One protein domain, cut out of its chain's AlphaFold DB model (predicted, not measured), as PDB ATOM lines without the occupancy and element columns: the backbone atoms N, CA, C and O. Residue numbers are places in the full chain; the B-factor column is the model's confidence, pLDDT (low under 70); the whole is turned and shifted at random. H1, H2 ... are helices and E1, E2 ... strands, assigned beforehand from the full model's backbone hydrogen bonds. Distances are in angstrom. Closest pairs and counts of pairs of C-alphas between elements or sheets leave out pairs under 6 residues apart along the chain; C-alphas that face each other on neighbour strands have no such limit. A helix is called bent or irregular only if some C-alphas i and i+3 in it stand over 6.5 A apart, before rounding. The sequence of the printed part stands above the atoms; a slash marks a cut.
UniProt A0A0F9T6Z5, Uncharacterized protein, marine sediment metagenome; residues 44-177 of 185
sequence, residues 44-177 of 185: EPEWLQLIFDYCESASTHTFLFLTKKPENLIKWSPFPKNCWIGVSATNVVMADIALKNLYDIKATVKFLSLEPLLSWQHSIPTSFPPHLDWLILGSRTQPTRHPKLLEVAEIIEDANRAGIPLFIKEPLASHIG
ATOM      1  N   GLU A  44      14.172  46.006  44.774       91.62
ATOM      2  CA  GLU A  44      12.805  46.360  44.389       91.62
ATOM      3  C   GLU A  44      12.821  47.167  43.076       91.62
ATOM      4  O   GLU A  44      13.557  48.163  42.986       91.62
ATOM      5  N   PRO A  45      12.046  46.770  42.048       93.19
ATOM      6  CA  PRO A  45      12.033  47.452  40.755       93.19
ATOM      7  C   PRO A  45      11.721  48.949  40.864       93.19
ATOM      8  O   PRO A  45      12.312  49.768  40.162       93.19
ATOM      9  N   GLU A  46      10.851  49.339  41.790       93.81
ATOM     10  CA  GLU A  46      10.463  50.732  41.996       93.81
ATOM     11  C   GLU A  46      11.671  51.609  42.353       93.81
ATOM     12  O   GLU A  46      11.739  52.765  41.941       93.81
ATOM     13  N   TRP A  47      12.671  51.071  43.059       91.81
ATOM     14  CA  TRP A  47      13.882  51.823  43.400       91.81
ATOM     15  C   TRP A  47      14.766  52.072  42.178       91.81
ATOM     16  O   TRP A  47      15.318  53.163  42.038       91.81
ATOM     17  N   LEU A  48      14.888  51.088  41.280       92.81
ATOM     18  CA  LEU A  48      15.624  51.264  40.025       92.81
ATOM     19  C   LEU A  48      14.911  52.239  39.098       92.81
ATOM     20  O   LEU A  48      15.576  53.077  38.492       92.81
ATOM     21  N   GLN A  49      13.579  52.176  39.038       94.81
ATOM     22  CA  GLN A  49      12.796  53.129  38.262       94.81
ATOM     23  C   GLN A  49      13.029  54.558  38.758       94.81
ATOM     24  O   GLN A  49      13.371  55.421  37.956       94.81
ATOM     25  N   LEU A  50      12.971  54.790  40.075       92.50
ATOM     26  CA  LEU A  50      13.279  56.102  40.649       92.50
ATOM     27  C   LEU A  50      14.682  56.576  40.249       92.50
ATOM     28  O   LEU A  50      14.839  57.719  39.818       92.50
ATOM     29  N   ILE A  51      15.697  55.706  40.344       92.31
ATOM     30  CA  ILE A  51      17.070  56.018  39.912       92.31
ATOM     31  C   ILE A  51      17.108  56.433  38.438       92.31
ATOM     32  O   ILE A  51      17.727  57.450  38.118       92.31
ATOM     33  N   PHE A  52      16.451  55.691  37.546       95.19
ATOM     34  CA  PHE A  52      16.429  56.028  36.124       95.19
ATOM     35  C   PHE A  52      15.674  57.325  35.831       95.19
ATOM     36  O   PHE A  52      16.177  58.120  35.038       95.19
ATOM     37  N   ASP A  53      14.564  57.594  36.519       93.81
ATOM     38  CA  ASP A  53      13.821  58.854  36.400       93.81
ATOM     39  C   ASP A  53      14.703  60.049  36.800       93.81
ATOM     40  O   ASP A  53      14.741  61.082  36.126       93.81
ATOM     41  N   TYR A  54      15.486  59.900  37.876       90.06
ATOM     42  CA  TYR A  54      16.458  60.917  38.276       90.06
ATOM     43  C   TYR A  54      17.545  61.103  37.220       90.06
ATOM     44  O   TYR A  54      17.828  62.241  36.832       90.06
ATOM     45  N   CYS A  55      18.135  60.007  36.733       92.25
ATOM     46  CA  CYS A  55      19.144  60.063  35.682       92.25
ATOM     47  C   CYS A  55      18.614  60.795  34.446       92.25
ATOM     48  O   CYS A  55      19.276  61.715  33.967       92.25
ATOM     49  N   GLU A  56      17.412  60.463  33.978       94.19
ATOM     50  CA  GLU A  56      16.795  61.102  32.815       94.19
ATOM     51  C   GLU A  56      16.546  62.603  33.040       94.19
ATOM     52  O   GLU A  56      16.855  63.419  32.166       94.19
ATOM     53  N   SER A  57      16.080  62.990  34.233       90.94
ATOM     54  CA  SER A  57      15.884  64.403  34.587       90.94
ATOM     55  C   SER A  57      17.199  65.204  34.618       90.94
ATOM     56  O   SER A  57      17.229  66.382  34.255       90.94
ATOM     57  N   ALA A  58      18.313  64.558  34.979       89.25
ATOM     58  CA  ALA A  58      19.656  65.132  35.035       89.25
ATOM     59  C   ALA A  58      20.414  64.945  33.706       89.25
ATOM     60  O   ALA A  58      21.560  64.490  33.663       89.25
ATOM     61  N   SER A  59      19.777  65.325  32.598       90.38
ATOM     62  CA  SER A  59      20.251  65.070  31.227       90.38
ATOM     63  C   SER A  59      21.604  65.704  30.868       90.38
ATOM     64  O   SER A  59      22.231  65.317  29.883       90.38
ATOM     65  N   THR A  60      22.100  66.654  31.669       90.06
ATOM     66  CA  THR A  60      23.438  67.250  31.512       90.06
ATOM     67  C   THR A  60      24.577  66.427  32.120       90.06
ATOM     68  O   THR A  60      25.735  66.847  32.054       90.06
ATOM     69  N   HIS A  61      24.263  65.300  32.752       90.81
ATOM     70  CA  HIS A  61      25.207  64.410  33.425       90.81
ATOM     71  C   HIS A  61      25.188  63.042  32.769       90.81
ATOM     72  O   HIS A  61      24.195  62.666  32.160       90.81
ATOM     73  N   THR A  62      26.273  62.290  32.917       94.31
ATOM     74  CA  THR A  62      26.361  60.896  32.471       94.31
ATOM     75  C   THR A  62      26.434  59.986  33.689       94.31
ATOM     76  O   THR A  62      27.220  60.238  34.601       94.31
ATOM     77  N   PHE A  63      25.663  58.906  33.694       94.75
ATOM     78  CA  PHE A  63      25.598  57.952  34.793       94.75
ATOM     79  C   PHE A  63      26.110  56.592  34.338       94.75
ATOM     80  O   PHE A  63      25.631  56.047  33.352       94.75
ATOM     81  N   LEU A  64      27.099  56.048  35.042       96.06
ATOM     82  CA  LEU A  64      27.689  54.749  34.745       96.06
ATOM     83  C   LEU A  64      27.100  53.717  35.702       96.06
ATOM     84  O   LEU A  64      27.209  53.870  36.918       96.06
ATOM     85  N   PHE A  65      26.533  52.654  35.146       97.25
ATOM     86  CA  PHE A  65      26.015  51.505  35.874       97.25
ATOM     87  C   PHE A  65      26.873  50.285  35.566       97.25
ATOM     88  O   PHE A  65      27.209  50.040  34.410       97.25
ATOM     89  N   LEU A  66      27.209  49.501  36.587       96.25
ATOM     90  CA  LEU A  66      27.974  48.267  36.435       96.25
ATOM     91  C   LEU A  66      27.280  47.138  37.190       96.25
ATOM     92  O   LEU A  66      26.972  47.291  38.369       96.25
ATOM     93  N   THR A  67      27.084  45.998  36.534       95.81
ATOM     94  CA  THR A  67      26.435  44.830  37.142       95.81
ATOM     95  C   THR A  67      27.242  43.548  36.963       95.81
ATOM     96  O   THR A  67      28.039  43.411  36.038       95.81
ATOM     97  N   LYS A  68      27.024  42.578  37.847       93.31
ATOM     98  CA  LYS A  68      27.401  41.165  37.705       93.31
ATOM     99  C   LYS A  68      26.181  40.275  37.434       93.31
ATOM    100  O   LYS A  68      26.322  39.054  37.441       93.31
ATOM    101  N   LYS A  69      25.007  40.879  37.222       95.75
ATOM    102  CA  LYS A  69      23.710  40.260  36.918       95.75
ATOM    103  C   LYS A  69      23.208  40.672  35.525       95.75
ATOM    104  O   LYS A  69      22.125  41.249  35.405       95.75
ATOM    105  N   PRO A  70      24.003  40.432  34.463       96.94
ATOM    106  CA  PRO A  70      23.669  40.876  33.114       96.94
ATOM    107  C   PRO A  70      22.329  40.333  32.597       96.94
ATOM    108  O   PRO A  70      21.665  41.019  31.826       96.94
ATOM    109  N   GLU A  71      21.893  39.162  33.071       97.06
ATOM    110  CA  GLU A  71      20.615  38.527  32.731       97.06
ATOM    111  C   GLU A  71      19.383  39.390  33.054       97.06
ATOM    112  O   GLU A  71      18.324  39.230  32.450       97.06
ATOM    113  N   ASN A  72      19.515  40.332  33.990       97.31
ATOM    114  CA  ASN A  72      18.421  41.200  34.412       97.31
ATOM    115  C   ASN A  72      18.365  42.528  33.648       97.31
ATOM    116  O   ASN A  72      17.384  43.255  33.794       97.31
ATOM    117  N   LEU A  73      19.366  42.851  32.821       98.00
ATOM    118  CA  LEU A  73      19.430  44.133  32.110       98.00
ATOM    119  C   LEU A  73      18.286  44.306  31.104       98.00
ATOM    120  O   LEU A  73      17.789  45.416  30.932       98.00
ATOM    121  N   ILE A  74      17.835  43.221  30.467       97.81
ATOM    122  CA  ILE A  74      16.783  43.276  29.440       97.81
ATOM    123  C   ILE A  74      15.455  43.829  29.965       97.81
ATOM    124  O   ILE A  74      14.734  44.489  29.221       97.81
ATOM    125  N   LYS A  75      15.174  43.642  31.261       96.75
ATOM    126  CA  LYS A  75      13.974  44.155  31.943       96.75
ATOM    127  C   LYS A  75      13.897  45.689  31.934       96.75
ATOM    128  O   LYS A  75      12.813  46.237  32.080       96.75
ATOM    129  N   TRP A  76      15.039  46.354  31.751       97.12
ATOM    130  CA  TRP A  76      15.208  47.808  31.831       97.12
ATOM    131  C   TRP A  76      15.543  48.446  30.477       97.12
ATOM    132  O   TRP A  76      15.838  49.634  30.401       97.12
ATOM    133  N   SER A  77      15.533  47.659  29.402       97.00
ATOM    134  CA  SER A  77      15.760  48.149  28.045       97.00
ATOM    135  C   SER A  77      14.462  48.750  27.474       97.00
ATOM    136  O   SER A  77      13.430  48.082  27.522       97.00
ATOM    137  N   PRO A  78      14.480  49.948  26.856       98.31
ATOM    138  CA  PRO A  78      15.635  50.816  26.638       98.31
ATOM    139  C   PRO A  78      16.022  51.631  27.880       98.31
ATOM    140  O   PRO A  78      15.165  52.122  28.606       98.31
ATOM    141  N   PHE A  79      17.324  51.849  28.054       98.38
ATOM    142  CA  PHE A  79      17.861  52.696  29.119       98.38
ATOM    143  C   PHE A  79      17.817  54.190  28.741       98.38
ATOM    144  O   PHE A  79      17.916  54.517  27.550       98.38
ATOM    145  N   PRO A  80      17.747  55.112  29.725       97.94
ATOM    146  CA  PRO A  80      17.875  56.546  29.472       97.94
ATOM    147  C   PRO A  80      19.168  56.888  28.728       97.94
ATOM    148  O   PRO A  80      20.212  56.265  28.931       97.94
ATOM    149  N   LYS A  81      19.127  57.921  27.877       97.38
ATOM    150  CA  LYS A  81      20.237  58.233  26.956       97.38
ATOM    151  C   LYS A  81      21.562  58.518  27.660       97.38
ATOM    152  O   LYS A  81      22.622  58.270  27.092       97.38
ATOM    153  N   ASN A  82      21.509  59.069  28.861       96.44
ATOM    154  CA  ASN A  82      22.682  59.401  29.649       96.44
ATOM    155  C   ASN A  82      23.096  58.307  30.649       96.44
ATOM    156  O   ASN A  82      24.011  58.537  31.438       96.44
ATOM    157  N   CYS A  83      22.473  57.128  30.594       97.69
ATOM    158  CA  CYS A  83      22.867  55.948  31.356       97.69
ATOM    159  C   CYS A  83      23.767  55.043  30.504       97.69
ATOM    160  O   CYS A  83      23.338  54.441  29.520       97.69
ATOM    161  N   TRP A  84      25.034  54.946  30.890       98.12
ATOM    162  CA  TRP A  84      26.011  54.016  30.335       98.12
ATOM    163  C   TRP A  84      25.944  52.713  31.119       98.12
ATOM    164  O   TRP A  84      26.052  52.723  32.347       98.12
ATOM    165  N   ILE A  85      25.772  51.594  30.423       98.38
ATOM    166  CA  ILE A  85      25.494  50.298  31.041       98.38
ATOM    167  C   ILE A  85      26.671  49.372  30.820       98.38
ATOM    168  O   ILE A  85      27.095  49.148  29.688       98.38
ATOM    169  N   GLY A  86      27.189  48.802  31.897       97.44
ATOM    170  CA  GLY A  86      28.286  47.866  31.804       97.44
ATOM    171  C   GLY A  86      28.129  46.638  32.664       97.44
ATOM    172  O   GLY A  86      27.343  46.580  33.612       97.44
ATOM    173  N   VAL A  87      28.931  45.637  32.325       96.25
ATOM    174  CA  VAL A  87      28.972  44.361  33.030       96.25
ATOM    175  C   VAL A  87      30.389  44.100  33.518       96.25
ATOM    176  O   VAL A  87      31.365  44.336  32.806       96.25
ATOM    177  N   SER A  88      30.517  43.621  34.750       92.31
ATOM    178  CA  SER A  88      31.784  43.175  35.316       92.31
ATOM    179  C   SER A  88      31.959  41.679  35.079       92.31
ATOM    180  O   SER A  88      31.125  40.875  35.501       92.31
ATOM    181  N   ALA A  89      33.067  41.297  34.449       89.38
ATOM    182  CA  ALA A  89      33.436  39.908  34.207       89.38
ATOM    183  C   ALA A  89      34.824  39.602  34.784       89.38
ATOM    184  O   ALA A  89      35.758  40.395  34.668       89.38
ATOM    185  N   THR A  90      34.963  38.433  35.416       83.44
ATOM    186  CA  THR A  90      36.223  37.998  36.058       83.44
ATOM    187  C   THR A  90      36.849  36.761  35.417       83.44
ATOM    188  O   THR A  90      37.885  36.257  35.857       83.44
ATOM    189  N   ASN A  91      36.216  36.252  34.364       79.81
ATOM    190  CA  ASN A  91      36.688  35.154  33.536       79.81
ATOM    191  C   ASN A  91      36.009  35.218  32.158       79.81
ATOM    192  O   ASN A  91      35.069  35.990  31.954       79.81
ATOM    193  N   VAL A  92      36.486  34.382  31.235       80.25
ATOM    194  CA  VAL A  92      36.010  34.323  29.845       80.25
ATOM    195  C   VAL A  92      34.525  33.968  29.748       80.25
ATOM    196  O   VAL A  92      33.800  34.602  28.989       80.25
ATOM    197  N   VAL A  93      34.040  33.022  30.559       84.94
ATOM    198  CA  VAL A  93      32.626  32.606  30.549       84.94
ATOM    199  C   VAL A  93      31.714  33.773  30.928       84.94
ATOM    200  O   VAL A  93      30.714  34.029  30.264       84.94
ATOM    201  N   MET A  94      32.079  34.533  31.963       88.31
ATOM    202  CA  MET A  94      31.338  35.730  32.359       88.31
ATOM    203  C   MET A  94      31.402  36.824  31.294       88.31
ATOM    204  O   MET A  94      30.417  37.530  31.111       88.31
ATOM    205  N   ALA A  95      32.535  36.974  30.601       88.94
ATOM    206  CA  ALA A  95      32.672  37.949  29.525       88.94
ATOM    207  C   ALA A  95      31.776  37.594  28.327       88.94
ATOM    208  O   ALA A  95      31.088  38.467  27.813       88.94
ATOM    209  N   ASP A  96      31.699  36.321  27.935       88.44
ATOM    210  CA  ASP A  96      30.797  35.868  26.867       88.44
ATOM    211  C   ASP A  96      29.318  36.103  27.228       88.44
ATOM    212  O   ASP A  96      28.559  36.686  26.451       88.44
ATOM    213  N   ILE A  97      28.917  35.745  28.454       92.44
ATOM    214  CA  ILE A  97      27.564  36.025  28.965       92.44
ATOM    215  C   ILE A  97      27.291  37.535  28.977       92.44
ATOM    216  O   ILE A  97      26.210  37.970  28.578       92.44
ATOM    217  N   ALA A  98      28.262  38.342  29.408       94.50
ATOM    218  CA  ALA A  98      28.150  39.792  29.420       94.50
ATOM    219  C   ALA A  98      27.915  40.355  28.015       94.50
ATOM    220  O   ALA A  98      26.982  41.129  27.819       94.50
ATOM    221  N   LEU A  99      28.722  39.941  27.035       93.62
ATOM    222  CA  LEU A  99      28.620  40.414  25.655       93.62
ATOM    223  C   LEU A  99      27.270  40.054  25.024       93.62
ATOM    224  O   LEU A  99      26.698  40.899  24.336       93.62
ATOM    225  N   LYS A 100      26.745  38.849  25.292       95.00
ATOM    226  CA  LYS A 100      25.412  38.411  24.839       95.00
ATOM    227  C   LYS A 100      24.296  39.275  25.421       95.00
ATOM    228  O   LYS A 100      23.506  39.840  24.682       95.00
ATOM    229  N   ASN A 101      24.278  39.473  26.734       97.69
ATOM    230  CA  ASN A 101      23.233  40.286  27.363       97.69
ATOM    231  C   ASN A 101      23.341  41.776  26.995       97.69
ATOM    232  O   ASN A 101      22.329  42.450  26.834       97.69
ATOM    233  N   LEU A 102      24.560  42.302  26.825       97.69
ATOM    234  CA  LEU A 102      24.763  43.667  26.334       97.69
ATOM    235  C   LEU A 102      24.276  43.834  24.888       97.69
ATOM    236  O   LEU A 102      23.829  44.921  24.525       97.69
ATOM    237  N   TYR A 103      24.339  42.788  24.061       97.06
ATOM    238  CA  TYR A 103      23.780  42.816  22.708       97.06
ATOM    239  C   TYR A 103      22.260  43.032  22.736       97.06
ATOM    240  O   TYR A 103      21.764  43.906  22.025       97.06
ATOM    241  N   ASP A 104      21.550  42.325  23.621       97.44
ATOM    242  CA  ASP A 104      20.080  42.306  23.675       97.44
ATOM    243  C   ASP A 104      19.438  43.609  24.189       97.44
ATOM    244  O   ASP A 104      18.246  43.850  23.980       97.44
ATOM    245  N   ILE A 105      20.203  44.485  24.848       98.31
ATOM    246  CA  ILE A 105      19.682  45.745  25.399       98.31
ATOM    247  C   ILE A 105      19.882  46.951  24.476       98.31
ATOM    248  O   ILE A 105      20.772  46.987  23.630       98.31
ATOM    249  N   LYS A 106      19.092  48.005  24.688       98.31
ATOM    250  CA  LYS A 106      19.273  49.321  24.064       98.31
ATOM    251  C   LYS A 106      19.794  50.309  25.104       98.31
ATOM    252  O   LYS A 106      19.059  50.698  26.005       98.31
ATOM    253  N   ALA A 107      21.052  50.707  24.961       98.00
ATOM    254  CA  ALA A 107      21.719  51.724  25.770       98.00
ATOM    255  C   ALA A 107      22.655  52.537  24.868       98.00
ATOM    256  O   ALA A 107      23.112  52.020  23.849       98.00
ATOM    257  N   THR A 108      22.926  53.791  25.236       97.00
ATOM    258  CA  THR A 108      23.782  54.695  24.442       97.00
ATOM    259  C   THR A 108      25.246  54.278  24.451       97.00
ATOM    260  O   THR A 108      25.930  54.456  23.454       97.00
ATOM    261  N   VAL A 109      25.719  53.752  25.583       98.12
ATOM    262  CA  VAL A 109      27.062  53.189  25.739       98.12
ATOM    263  C   VAL A 109      26.933  51.883  26.502       98.12
ATOM    264  O   VAL A 109      26.344  51.843  27.588       98.12
ATOM    265  N   LYS A 110      27.513  50.832  25.934       98.25
ATOM    266  CA  LYS A 110      27.628  49.491  26.496       98.25
ATOM    267  C   LYS A 110      29.096  49.206  26.768       98.25
ATOM    268  O   LYS A 110      29.917  49.302  25.859       98.25
ATOM    269  N   PHE A 111      29.449  48.847  27.997       97.56
ATOM    270  CA  PHE A 111      30.852  48.641  28.355       97.56
ATOM    271  C   PHE A 111      31.112  47.353  29.131       97.56
ATOM    272  O   PHE A 111      30.253  46.819  29.830       97.56
ATOM    273  N   LEU A 112      32.333  46.844  29.019       95.00
ATOM    274  CA  LEU A 112      32.772  45.647  29.726       95.00
ATOM    275  C   LEU A 112      33.880  46.033  30.702       95.00
ATOM    276  O   LEU A 112      34.836  46.705  30.331       95.00
ATOM    277  N   SER A 113      33.760  45.607  31.957       93.25
ATOM    278  CA  SER A 113      34.806  45.762  32.965       93.25
ATOM    279  C   SER A 113      35.417  44.405  33.280       93.25
ATOM    280  O   SER A 113      34.780  43.562  33.914       93.25
ATOM    281  N   LEU A 114      36.668  44.202  32.882       88.62
ATOM    282  CA  LEU A 114      37.420  42.975  33.119       88.62
ATOM    283  C   LEU A 114      38.303  43.125  34.364       88.62
ATOM    284  O   LEU A 114      39.174  43.994  34.406       88.62
ATOM    285  N   GLU A 115      38.102  42.274  35.374       73.62
ATOM    286  CA  GLU A 115      38.935  42.261  36.588       73.62
ATOM    287  C   GLU A 115      39.396  40.848  36.967       73.62
ATOM    288  O   GLU A 115      38.588  39.927  37.059       73.62
ATOM    289  N   PRO A 116      40.677  40.702  37.342       63.69
ATOM    290  CA  PRO A 116      41.653  39.994  36.531       63.69
ATOM    291  C   PRO A 116      41.189  38.568  36.229       63.69
ATOM    292  O   PRO A 116      40.830  37.785  37.114       63.69
ATOM    293  N   LEU A 117      41.246  38.258  34.942       58.28
ATOM    294  CA  LEU A 117      40.830  37.010  34.332       58.28
ATOM    295  C   LEU A 117      41.541  35.847  35.030       58.28
ATOM    296  O   LEU A 117      42.721  35.602  34.805       58.28
ATOM    297  N   LEU A 118      40.840  35.124  35.910       49.53
ATOM    298  CA  LEU A 118      41.437  33.996  36.645       49.53
ATOM    299  C   LEU A 118      41.867  32.835  35.730       49.53
ATOM    300  O   LEU A 118      42.508  31.897  36.206       49.53
ATOM    301  N   SER A 119      41.576  32.936  34.438       49.00
ATOM    302  CA  SER A 119      42.062  32.086  33.363       49.00
ATOM    303  C   SER A 119      41.566  32.682  32.043       49.00
ATOM    304  O   SER A 119      40.450  32.372  31.619       49.00
ATOM    305  N   TRP A 120      42.352  33.539  31.386       52.47
ATOM    306  CA  TRP A 120      42.179  33.755  29.943       52.47
ATOM    307  C   TRP A 120      42.755  32.525  29.236       52.47
ATOM    308  O   TRP A 120      43.858  32.521  28.704       52.47
ATOM    309  N   GLN A 121      42.067  31.397  29.384       46.03
ATOM    310  CA  GLN A 121      42.401  30.187  28.653       46.03
ATOM    311  C   GLN A 121      41.652  30.289  27.335       46.03
ATOM    312  O   GLN A 121      40.429  30.235  27.340       46.03
ATOM    313  N   HIS A 122      42.429  30.562  26.285       47.47
ATOM    314  CA  HIS A 122      42.173  30.397  24.855       47.47
ATOM    315  C   HIS A 122      40.705  30.315  24.410       47.47
ATOM    316  O   HIS A 122      39.990  29.402  24.799       47.47
ATOM    317  N   SER A 123      40.353  31.209  23.479       43.47
ATOM    318  CA  SER A 123      39.074  31.363  22.766       43.47
ATOM    319  C   SER A 123      38.033  32.285  23.417       43.47
ATOM    320  O   SER A 123      36.913  31.871  23.702       43.47
ATOM    321  N   ILE A 124      38.360  33.576  23.561       47.50
ATOM    322  CA  ILE A 124      37.354  34.601  23.227       47.50
ATOM    323  C   ILE A 124      37.324  34.667  21.691       47.50
ATOM    324  O   ILE A 124      38.397  34.647  21.081       47.50
ATOM    325  N   PRO A 125      36.151  34.657  21.038       48.53
ATOM    326  CA  PRO A 125      36.082  34.735  19.584       48.53
ATOM    327  C   PRO A 125      36.730  36.039  19.103       48.53
ATOM    328  O   PRO A 125      36.221  37.104  19.414       48.53
ATOM    329  N   THR A 126      37.870  35.904  18.415       53.06
ATOM    330  CA  THR A 126      38.533  36.720  17.365       53.06
ATOM    331  C   THR A 126      38.437  38.258  17.283       53.06
ATOM    332  O   THR A 126      39.202  38.842  16.520       53.06
ATOM    333  N   SER A 127      37.588  38.951  18.031       69.44
ATOM    334  CA  SER A 127      37.525  40.412  18.157       69.44
ATOM    335  C   SER A 127      36.375  40.774  19.093       69.44
ATOM    336  O   SER A 127      35.323  40.132  19.044       69.44
ATOM    337  N   PHE A 128      36.505  41.847  19.876       83.06
ATOM    338  CA  PHE A 128      35.343  42.415  20.560       83.06
ATOM    339  C   PHE A 128      34.238  42.778  19.551       83.06
ATOM    340  O   PHE A 128      34.542  43.246  18.450       83.06
ATOM    341  N   PRO A 129      32.959  42.547  19.890       86.12
ATOM    342  CA  PRO A 129      31.871  42.759  18.952       86.12
ATOM    343  C   PRO A 129      31.563  44.258  18.777       86.12
ATOM    344  O   PRO A 129      31.790  45.043  19.697       86.12
ATOM    345  N   PRO A 130      30.983  44.664  17.632       86.12
ATOM    346  CA  PRO A 130      30.778  46.075  17.290       86.12
ATOM    347  C   PRO A 130      29.750  46.798  18.174       86.12
ATOM    348  O   PRO A 130      29.639  48.014  18.100       86.12
ATOM    349  N   HIS A 131      28.971  46.071  18.985       90.31
ATOM    350  CA  HIS A 131      28.018  46.653  19.937       90.31
ATOM    351  C   HIS A 131      28.634  46.985  21.300       90.31
ATOM    352  O   HIS A 131      27.898  47.371  22.205       90.31
ATOM    353  N   LEU A 132      29.935  46.749  21.486       95.06
ATOM    354  CA  LEU A 132      30.655  47.135  22.689       95.06
ATOM    355  C   LEU A 132      31.361  48.471  22.446       95.06
ATOM    356  O   LEU A 132      32.214  48.574  21.572       95.06
ATOM    357  N   ASP A 133      31.041  49.472  23.259       97.19
ATOM    358  CA  ASP A 133      31.509  50.845  23.064       97.19
ATOM    359  C   ASP A 133      32.749  51.179  23.896       97.19
ATOM    360  O   ASP A 133      33.446  52.148  23.607       97.19
ATOM    361  N   TRP A 134      33.021  50.426  24.969       97.44
ATOM    362  CA  TRP A 134      34.117  50.738  25.887       97.44
ATOM    363  C   TRP A 134      34.589  49.526  26.693       97.44
ATOM    364  O   TRP A 134      33.796  48.668  27.096       97.44
ATOM    365  N   LEU A 135      35.894  49.474  26.964       94.62
ATOM    366  CA  LEU A 135      36.521  48.422  27.755       94.62
ATOM    367  C   LEU A 135      37.288  49.015  28.940       94.62
ATOM    368  O   LEU A 135      38.128  49.902  28.786       94.62
ATOM    369  N   ILE A 136      37.031  48.479  30.131       94.00
ATOM    370  CA  ILE A 136      37.745  48.813  31.364       94.00
ATOM    371  C   ILE A 136      38.553  47.595  31.807       94.00
ATOM    372  O   ILE A 136      37.995  46.514  31.995       94.00
ATOM    373  N   LEU A 137      39.853  47.768  32.033       90.88
ATOM    374  CA  LEU A 137      40.744  46.739  32.568       90.88
ATOM    375  C   LEU A 137      41.171  47.096  33.987       90.88
ATOM    376  O   LEU A 137      41.647  48.200  34.245       90.88
ATOM    377  N   GLY A 138      41.042  46.154  34.915       84.81
ATOM    378  CA  GLY A 138      41.488  46.322  36.292       84.81
ATOM    379  C   GLY A 138      42.126  45.065  36.873       84.81
ATOM    380  O   GLY A 138      42.017  43.962  36.342       84.81
ATOM    381  N   SER A 139      42.803  45.234  38.006       74.50
ATOM    382  CA  SER A 139      43.335  44.131  38.812       74.50
ATOM    383  C   SER A 139      42.436  43.841  40.014       74.50
ATOM    384  O   SER A 139      41.807  44.749  40.555       74.50
ATOM    385  N   ARG A 140      42.443  42.598  40.512       67.56
ATOM    386  CA  ARG A 140      41.721  42.235  41.744       67.56
ATOM    387  C   ARG A 140      42.431  42.914  42.893       67.56
ATOM    388  O   ARG A 140      43.634  42.737  43.038       67.56
ATOM    389  N   THR A 141      41.693  43.627  43.726       57.59
ATOM    390  CA  THR A 141      42.268  44.360  44.854       57.59
ATOM    391  C   THR A 141      42.704  43.454  46.004       57.59
ATOM    392  O   THR A 141      43.705  43.768  46.634       57.59
ATOM    393  N   GLN A 142      42.022  42.330  46.295       54.69
ATOM    394  CA  GLN A 142      42.429  41.424  47.390       54.69
ATOM    395  C   GLN A 142      42.096  39.928  47.160       54.69
ATOM    396  O   GLN A 142      40.941  39.599  46.885       54.69
ATOM    397  N   PRO A 143      43.073  39.005  47.328       56.38
ATOM    398  CA  PRO A 143      44.510  39.284  47.284       56.38
ATOM    399  C   PRO A 143      44.877  39.809  45.890       56.38
ATOM    400  O   PRO A 143      44.306  39.333  44.894       56.38
ATOM    401  N   THR A 144      45.788  40.788  45.839       60.16
ATOM    402  CA  THR A 144      46.265  41.379  44.585       60.16
ATOM    403  C   THR A 144      46.803  40.279  43.692       60.16
ATOM    404  O   THR A 144      47.783  39.614  44.021       60.16
ATOM    405  N   ARG A 145      46.124  40.051  42.570       64.69
ATOM    406  CA  ARG A 145      46.572  39.132  41.529       64.69
ATOM    407  C   ARG A 145      46.587  39.917  40.236       64.69
ATOM    408  O   ARG A 145      45.529  40.310  39.747       64.69
ATOM    409  N   HIS A 146      47.780  40.164  39.722       66.25
ATOM    410  CA  HIS A 146      47.918  40.723  38.392       66.25
ATOM    411  C   HIS A 146      47.611  39.624  37.362       66.25
ATOM    412  O   HIS A 146      48.006  38.471  37.575       66.25
ATOM    413  N   PRO A 147      46.857  39.942  36.296       70.81
ATOM    414  CA  PRO A 147      46.740  39.057  35.139       70.81
ATOM    415  C   PRO A 147      48.120  38.869  34.497       70.81
ATOM    416  O   PRO A 147      49.038  39.657  34.742       70.81
ATOM    417  N   LYS A 148      48.295  37.826  33.682       76.94
ATOM    418  CA  LYS A 148      49.569  37.659  32.970       76.94
ATOM    419  C   LYS A 148      49.724  38.789  31.953       76.94
ATOM    420  O   LYS A 148      48.762  39.143  31.280       76.94
ATOM    421  N   LEU A 149      50.943  39.306  31.791       80.56
ATOM    422  CA  LEU A 149      51.226  40.387  30.834       80.56
ATOM    423  C   LEU A 149      50.773  40.046  29.408       80.56
ATOM    424  O   LEU A 149      50.214  40.903  28.734       80.56
ATOM    425  N   LEU A 150      50.956  38.791  28.984       79.38
ATOM    426  CA  LEU A 150      50.519  38.319  27.667       79.38
ATOM    427  C   LEU A 150      48.997  38.433  27.486       79.38
ATOM    428  O   LEU A 150      48.548  38.948  26.472       79.38
ATOM    429  N   GLU A 151      48.212  38.037  28.492       78.75
ATOM    430  CA  GLU A 151      46.743  38.115  28.442       78.75
ATOM    431  C   GLU A 151      46.277  39.575  28.330       78.75
ATOM    432  O   GLU A 151      45.359  39.893  27.582       78.75
ATOM    433  N   VAL A 152      46.937  40.490  29.048       83.81
ATOM    434  CA  VAL A 152      46.636  41.925  28.956       83.81
ATOM    435  C   VAL A 152      47.000  42.482  27.580       83.81
ATOM    436  O   VAL A 152      46.238  43.274  27.032       83.81
ATOM    437  N   ALA A 153      48.140  42.073  27.018       86.31
ATOM    438  CA  ALA A 153      48.580  42.508  25.698       86.31
ATOM    439  C   ALA A 153      47.608  42.062  24.594       86.31
ATOM    440  O   ALA A 153      47.229  42.890  23.769       86.31
ATOM    441  N   GLU A 154      47.144  40.808  24.630       84.50
ATOM    442  CA  GLU A 154      46.138  40.281  23.695       84.50
ATOM    443  C   GLU A 154      44.843  41.101  23.744       84.50
ATOM    444  O   GLU A 154      44.340  41.545  22.715       84.50
ATOM    445  N   ILE A 155      44.344  41.402  24.947       85.88
ATOM    446  CA  ILE A 155      43.124  42.201  25.123       85.88
ATOM    447  C   ILE A 155      43.296  43.626  24.587       85.88
ATOM    448  O   ILE A 155      42.378  44.177  23.978       85.88
ATOM    449  N   ILE A 156      44.460  44.240  24.822       89.62
ATOM    450  CA  ILE A 156      44.776  45.573  24.294       89.62
ATOM    451  C   ILE A 156      44.798  45.542  22.763       89.62
ATOM    452  O   ILE A 156      44.256  46.450  22.132       89.62
ATOM    453  N   GLU A 157      45.410  44.520  22.164       88.81
ATOM    454  CA  GLU A 157      45.466  44.366  20.712       88.81
ATOM    455  C   GLU A 157      44.068  44.166  20.112       88.81
ATOM    456  O   GLU A 157      43.716  44.837  19.141       88.81
ATOM    457  N   ASP A 158      43.244  43.322  20.731       86.69
ATOM    458  CA  ASP A 158      41.867  43.075  20.306       86.69
ATOM    459  C   ASP A 158      40.999  44.334  20.412       86.69
ATOM    460  O   ASP A 158      40.237  44.636  19.490       86.69
ATOM    461  N   ALA A 159      41.139  45.108  21.494       89.38
ATOM    462  CA  ALA A 159      40.450  46.386  21.654       89.38
ATOM    463  C   ALA A 159      40.884  47.399  20.584       89.38
ATOM    464  O   ALA A 159      40.039  48.049  19.970       89.38
ATOM    465  N   ASN A 160      42.188  47.485  20.296       91.38
ATOM    466  CA  ASN A 160      42.719  48.361  19.249       91.38
ATOM    467  C   ASN A 160      42.205  47.965  17.860       91.38
ATOM    468  O   ASN A 160      41.794  48.832  17.092       91.38
ATOM    469  N   ARG A 161      42.192  46.663  17.545       89.88
ATOM    470  CA  ARG A 161      41.689  46.141  16.266       89.88
ATOM    471  C   ARG A 161      40.199  46.427  16.083       89.88
ATOM    472  O   ARG A 161      39.772  46.711  14.969       89.88
ATOM    473  N   ALA A 162      39.432  46.381  17.171       89.12
ATOM    474  CA  ALA A 162      38.009  46.711  17.187       89.12
ATOM    475  C   ALA A 162      37.724  48.228  17.256       89.12
ATOM    476  O   ALA A 162      36.571  48.631  17.136       89.12
ATOM    477  N   GLY A 163      38.742  49.074  17.449       92.06
ATOM    478  CA  GLY A 163      38.565  50.519  17.625       92.06
ATOM    479  C   GLY A 163      37.859  50.906  18.930       92.06
ATOM    480  O   GLY A 163      37.280  51.988  19.009       92.06
ATOM    481  N   ILE A 164      37.892  50.034  19.942       93.44
ATOM    482  CA  ILE A 164      37.210  50.244  21.222       93.44
ATOM    483  C   ILE A 164      38.130  51.028  22.168       93.44
ATOM    484  O   ILE A 164      39.263  50.595  22.409       93.44
ATOM    485  N   PRO A 165      37.671  52.158  22.741       95.81
ATOM    486  CA  PRO A 165      38.442  52.909  23.719       95.81
ATOM    487  C   PRO A 165      38.738  52.065  24.963       95.81
ATOM    488  O   PRO A 165      37.908  51.270  25.414       95.81
ATOM    489  N   LEU A 166      39.919  52.273  25.544       94.31
ATOM    490  CA  LEU A 166      40.398  51.503  26.688       94.31
ATOM    491  C   LEU A 166      40.669  52.374  27.920       94.31
ATOM    492  O   LEU A 166      41.423  53.349  27.864       94.31
ATOM    493  N   PHE A 167      40.141  51.949  29.066       95.31
ATOM    494  CA  PHE A 167      40.480  52.498  30.376       95.31
ATOM    495  C   PHE A 167      41.188  51.447  31.237       95.31
ATOM    496  O   PHE A 167      40.597  50.438  31.613       95.31
ATOM    497  N   ILE A 168      42.447  51.681  31.599       93.31
ATOM    498  CA  ILE A 168      43.246  50.787  32.442       93.31
ATOM    499  C   ILE A 168      43.343  51.393  33.844       93.31
ATOM    500  O   ILE A 168      43.907  52.467  34.043       93.31
ATOM    501  N   LYS A 169      42.773  50.698  34.831       89.81
ATOM    502  CA  LYS A 169      42.750  51.107  36.239       89.81
ATOM    503  C   LYS A 169      44.092  50.832  36.918       89.81
ATOM    504  O   LYS A 169      44.759  49.838  36.635       89.81
ATOM    505  N   GLU A 170      44.433  51.638  37.916       88.00
ATOM    506  CA  GLU A 170      45.498  51.282  38.860       88.00
ATOM    507  C   GLU A 170      45.071  50.130  39.791       88.00
ATOM    508  O   GLU A 170      43.878  50.001  40.098       88.00
ATOM    509  N   PRO A 171      46.010  49.288  40.271       86.62
ATOM    510  CA  PRO A 171      47.456  49.271  39.988       86.62
ATOM    511  C   PRO A 171      47.866  48.548  38.686       86.62
ATOM    512  O   PRO A 171      49.052  48.299  38.472       86.62
ATOM    513  N   LEU A 172      46.918  48.131  37.833       87.56
ATOM    514  CA  LEU A 172      47.242  47.383  36.612       87.56
ATOM    515  C   LEU A 172      48.064  48.229  35.635       87.56
ATOM    516  O   LEU A 172      49.054  47.728  35.111       87.56
ATOM    517  N   ALA A 173      47.682  49.493  35.434       90.25
ATOM    518  CA  ALA A 173      48.386  50.419  34.548       90.25
ATOM    519  C   ALA A 173      49.872  50.557  34.925       90.25
ATOM    520  O   ALA A 173      50.748  50.375  34.077       90.25
ATOM    521  N   SER A 174      50.164  50.755  36.215       89.75
ATOM    522  CA  SER A 174      51.537  50.761  36.732       89.75
ATOM    523  C   SER A 174      52.250  49.416  36.568       89.75
ATOM    524  O   SER A 174      53.426  49.384  36.218       89.75
ATOM    525  N   HIS A 175      51.557  48.296  36.790       86.38
ATOM    526  CA  HIS A 175      52.148  46.958  36.686       86.38
ATOM    527  C   HIS A 175      52.591  46.598  35.261       86.38
ATOM    528  O   HIS A 175      53.619  45.947  35.090       86.38
ATOM    529  N   ILE A 176      51.825  47.009  34.246       88.62
ATOM    530  CA  ILE A 176      52.121  46.716  32.834       88.62
ATOM    531  C   ILE A 176      52.906  47.836  32.134       88.62
ATOM    532  O   ILE A 176      53.303  47.668  30.986       88.62
ATOM    533  N   GLY A 177      53.104  48.983  32.792       90.44
ATOM    534  CA  GLY A 177      53.786  50.144  32.215       90.44
ATOM    535  C   GLY A 177      52.996  50.862  31.112       90.44
ATOM    536  O   GLY A 177      53.600  51.512  30.263       90.44
TER     537      GLY A 177
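AT A GLANCE: This is residues 44 to 177 of the 185 residues of an uncharacterized protein of marine sediment metagenome (UniProt A0A0F9T6Z5). A five-stranded parallel sheet, strongly twisted and curled like part of a barrel, has H3 and H4 over one of its faces. H1 lies beyond the E1 edge at one end of the long axis and H5 near the other end, while H2 packs on H3. The printed part has 134 residues with five named helices and five named strands, in the order H1 E1 H2 E2 H3 E3 E4 H4 E5 H5; the sheet order is E1 E2 E3 E4 E5 and the class is mixed, helices and strands. The whole is compact, with a radius of gyration of the C-alphas of 15.4 A, and only just elongated, spanning 43 by 28 by 27 A.

HOW THE PARTS SIT: The inner strands E2, residues 83 to 89, and E3, residues 109 to 114, are parallel at 23 degrees, with N 85 and O 109 within hydrogen-bond range at 2.9 A. E1, residues 62 to 67, is an edge strand parallel to E2, with N 65 and O 84 at 2.8 A. E4, residues 134 to 137, is parallel to E3, with N 114 and O 136 at 2.8 A. The other edge strand, E5, residues 166 to 168, is parallel to E4, with N 137 and O 167 at 2.8 A. H3, residues 92 to 104, lies over E2 and E3 at a height over the sheet of 8.9 A and runs along the strands; the closest C-alphas of H3 and E2 are those of Ala 95 and Ala 89, 5.1 A apart. H4, residues 149 to 162, is on the same face, over E4 and E5 at a height of 10.1 A, on a local plane fitted to only just enough C-alphas, 6; its closest C-alpha to E5 is that of Ala 159, 7.2 A from that of Leu 166. H3 and H4 are apart. H3 and H4 on one face of the sheet E1 E2 E3 E4 E5 make two layers with it, helices on one face of a sheet. H2, residues 70 to 76, only grazes the sheet with residues 70 to 73 and touches H3, the same way at a shallow tilt of 15 degrees; the closest C-alphas are those of Pro 70 and Asn 101, 5.8 A apart. H1, residues 45 to 57, only grazes the sheet with residues 52 to 56 and is near H2. H5, residues 172 to 176, is only just on the sheet, with 5 pairs of C-alphas within 10 A, and only grazes it. E1, H2, E2 and E2, H3, E3 and E4, H4, E5 are strand-helix-strand units, two parallel neighbour strands with a helix between, each with a right-handed crossover. Every O i to N i+4 pair is within hydrogen-bond range in H1, H3, H4 and H5; in H2 it is 0 of 3, beside 3 of 4 O i to N i+3 pairs.

IN THESE COORDINATES: E2 measures 19.4 A, E1 16.7 A, E3 16.3 A, H4 20.0 A, H3 18.9 A and H1 18.4 A. H1 begins at C-alpha 45 (12.033, 47.452, 40.755), and H5 ends at C-alpha 176 (52.121, 46.716, 32.834). H2 is irregular, but only just: C-alphas 71 and 74 are 6.9 A apart.

THE WHOLE: The two C-alphas farthest apart are those of Glu 46 and Gly 177, 44.4 A. The printed part has no cut. The links E3 to E4, 19 residues, and E4 to H4, 11 residues, are long. Mean pLDDT of the printed part is 86.6; residues 116 to 127 and 140 to 146 are under 70.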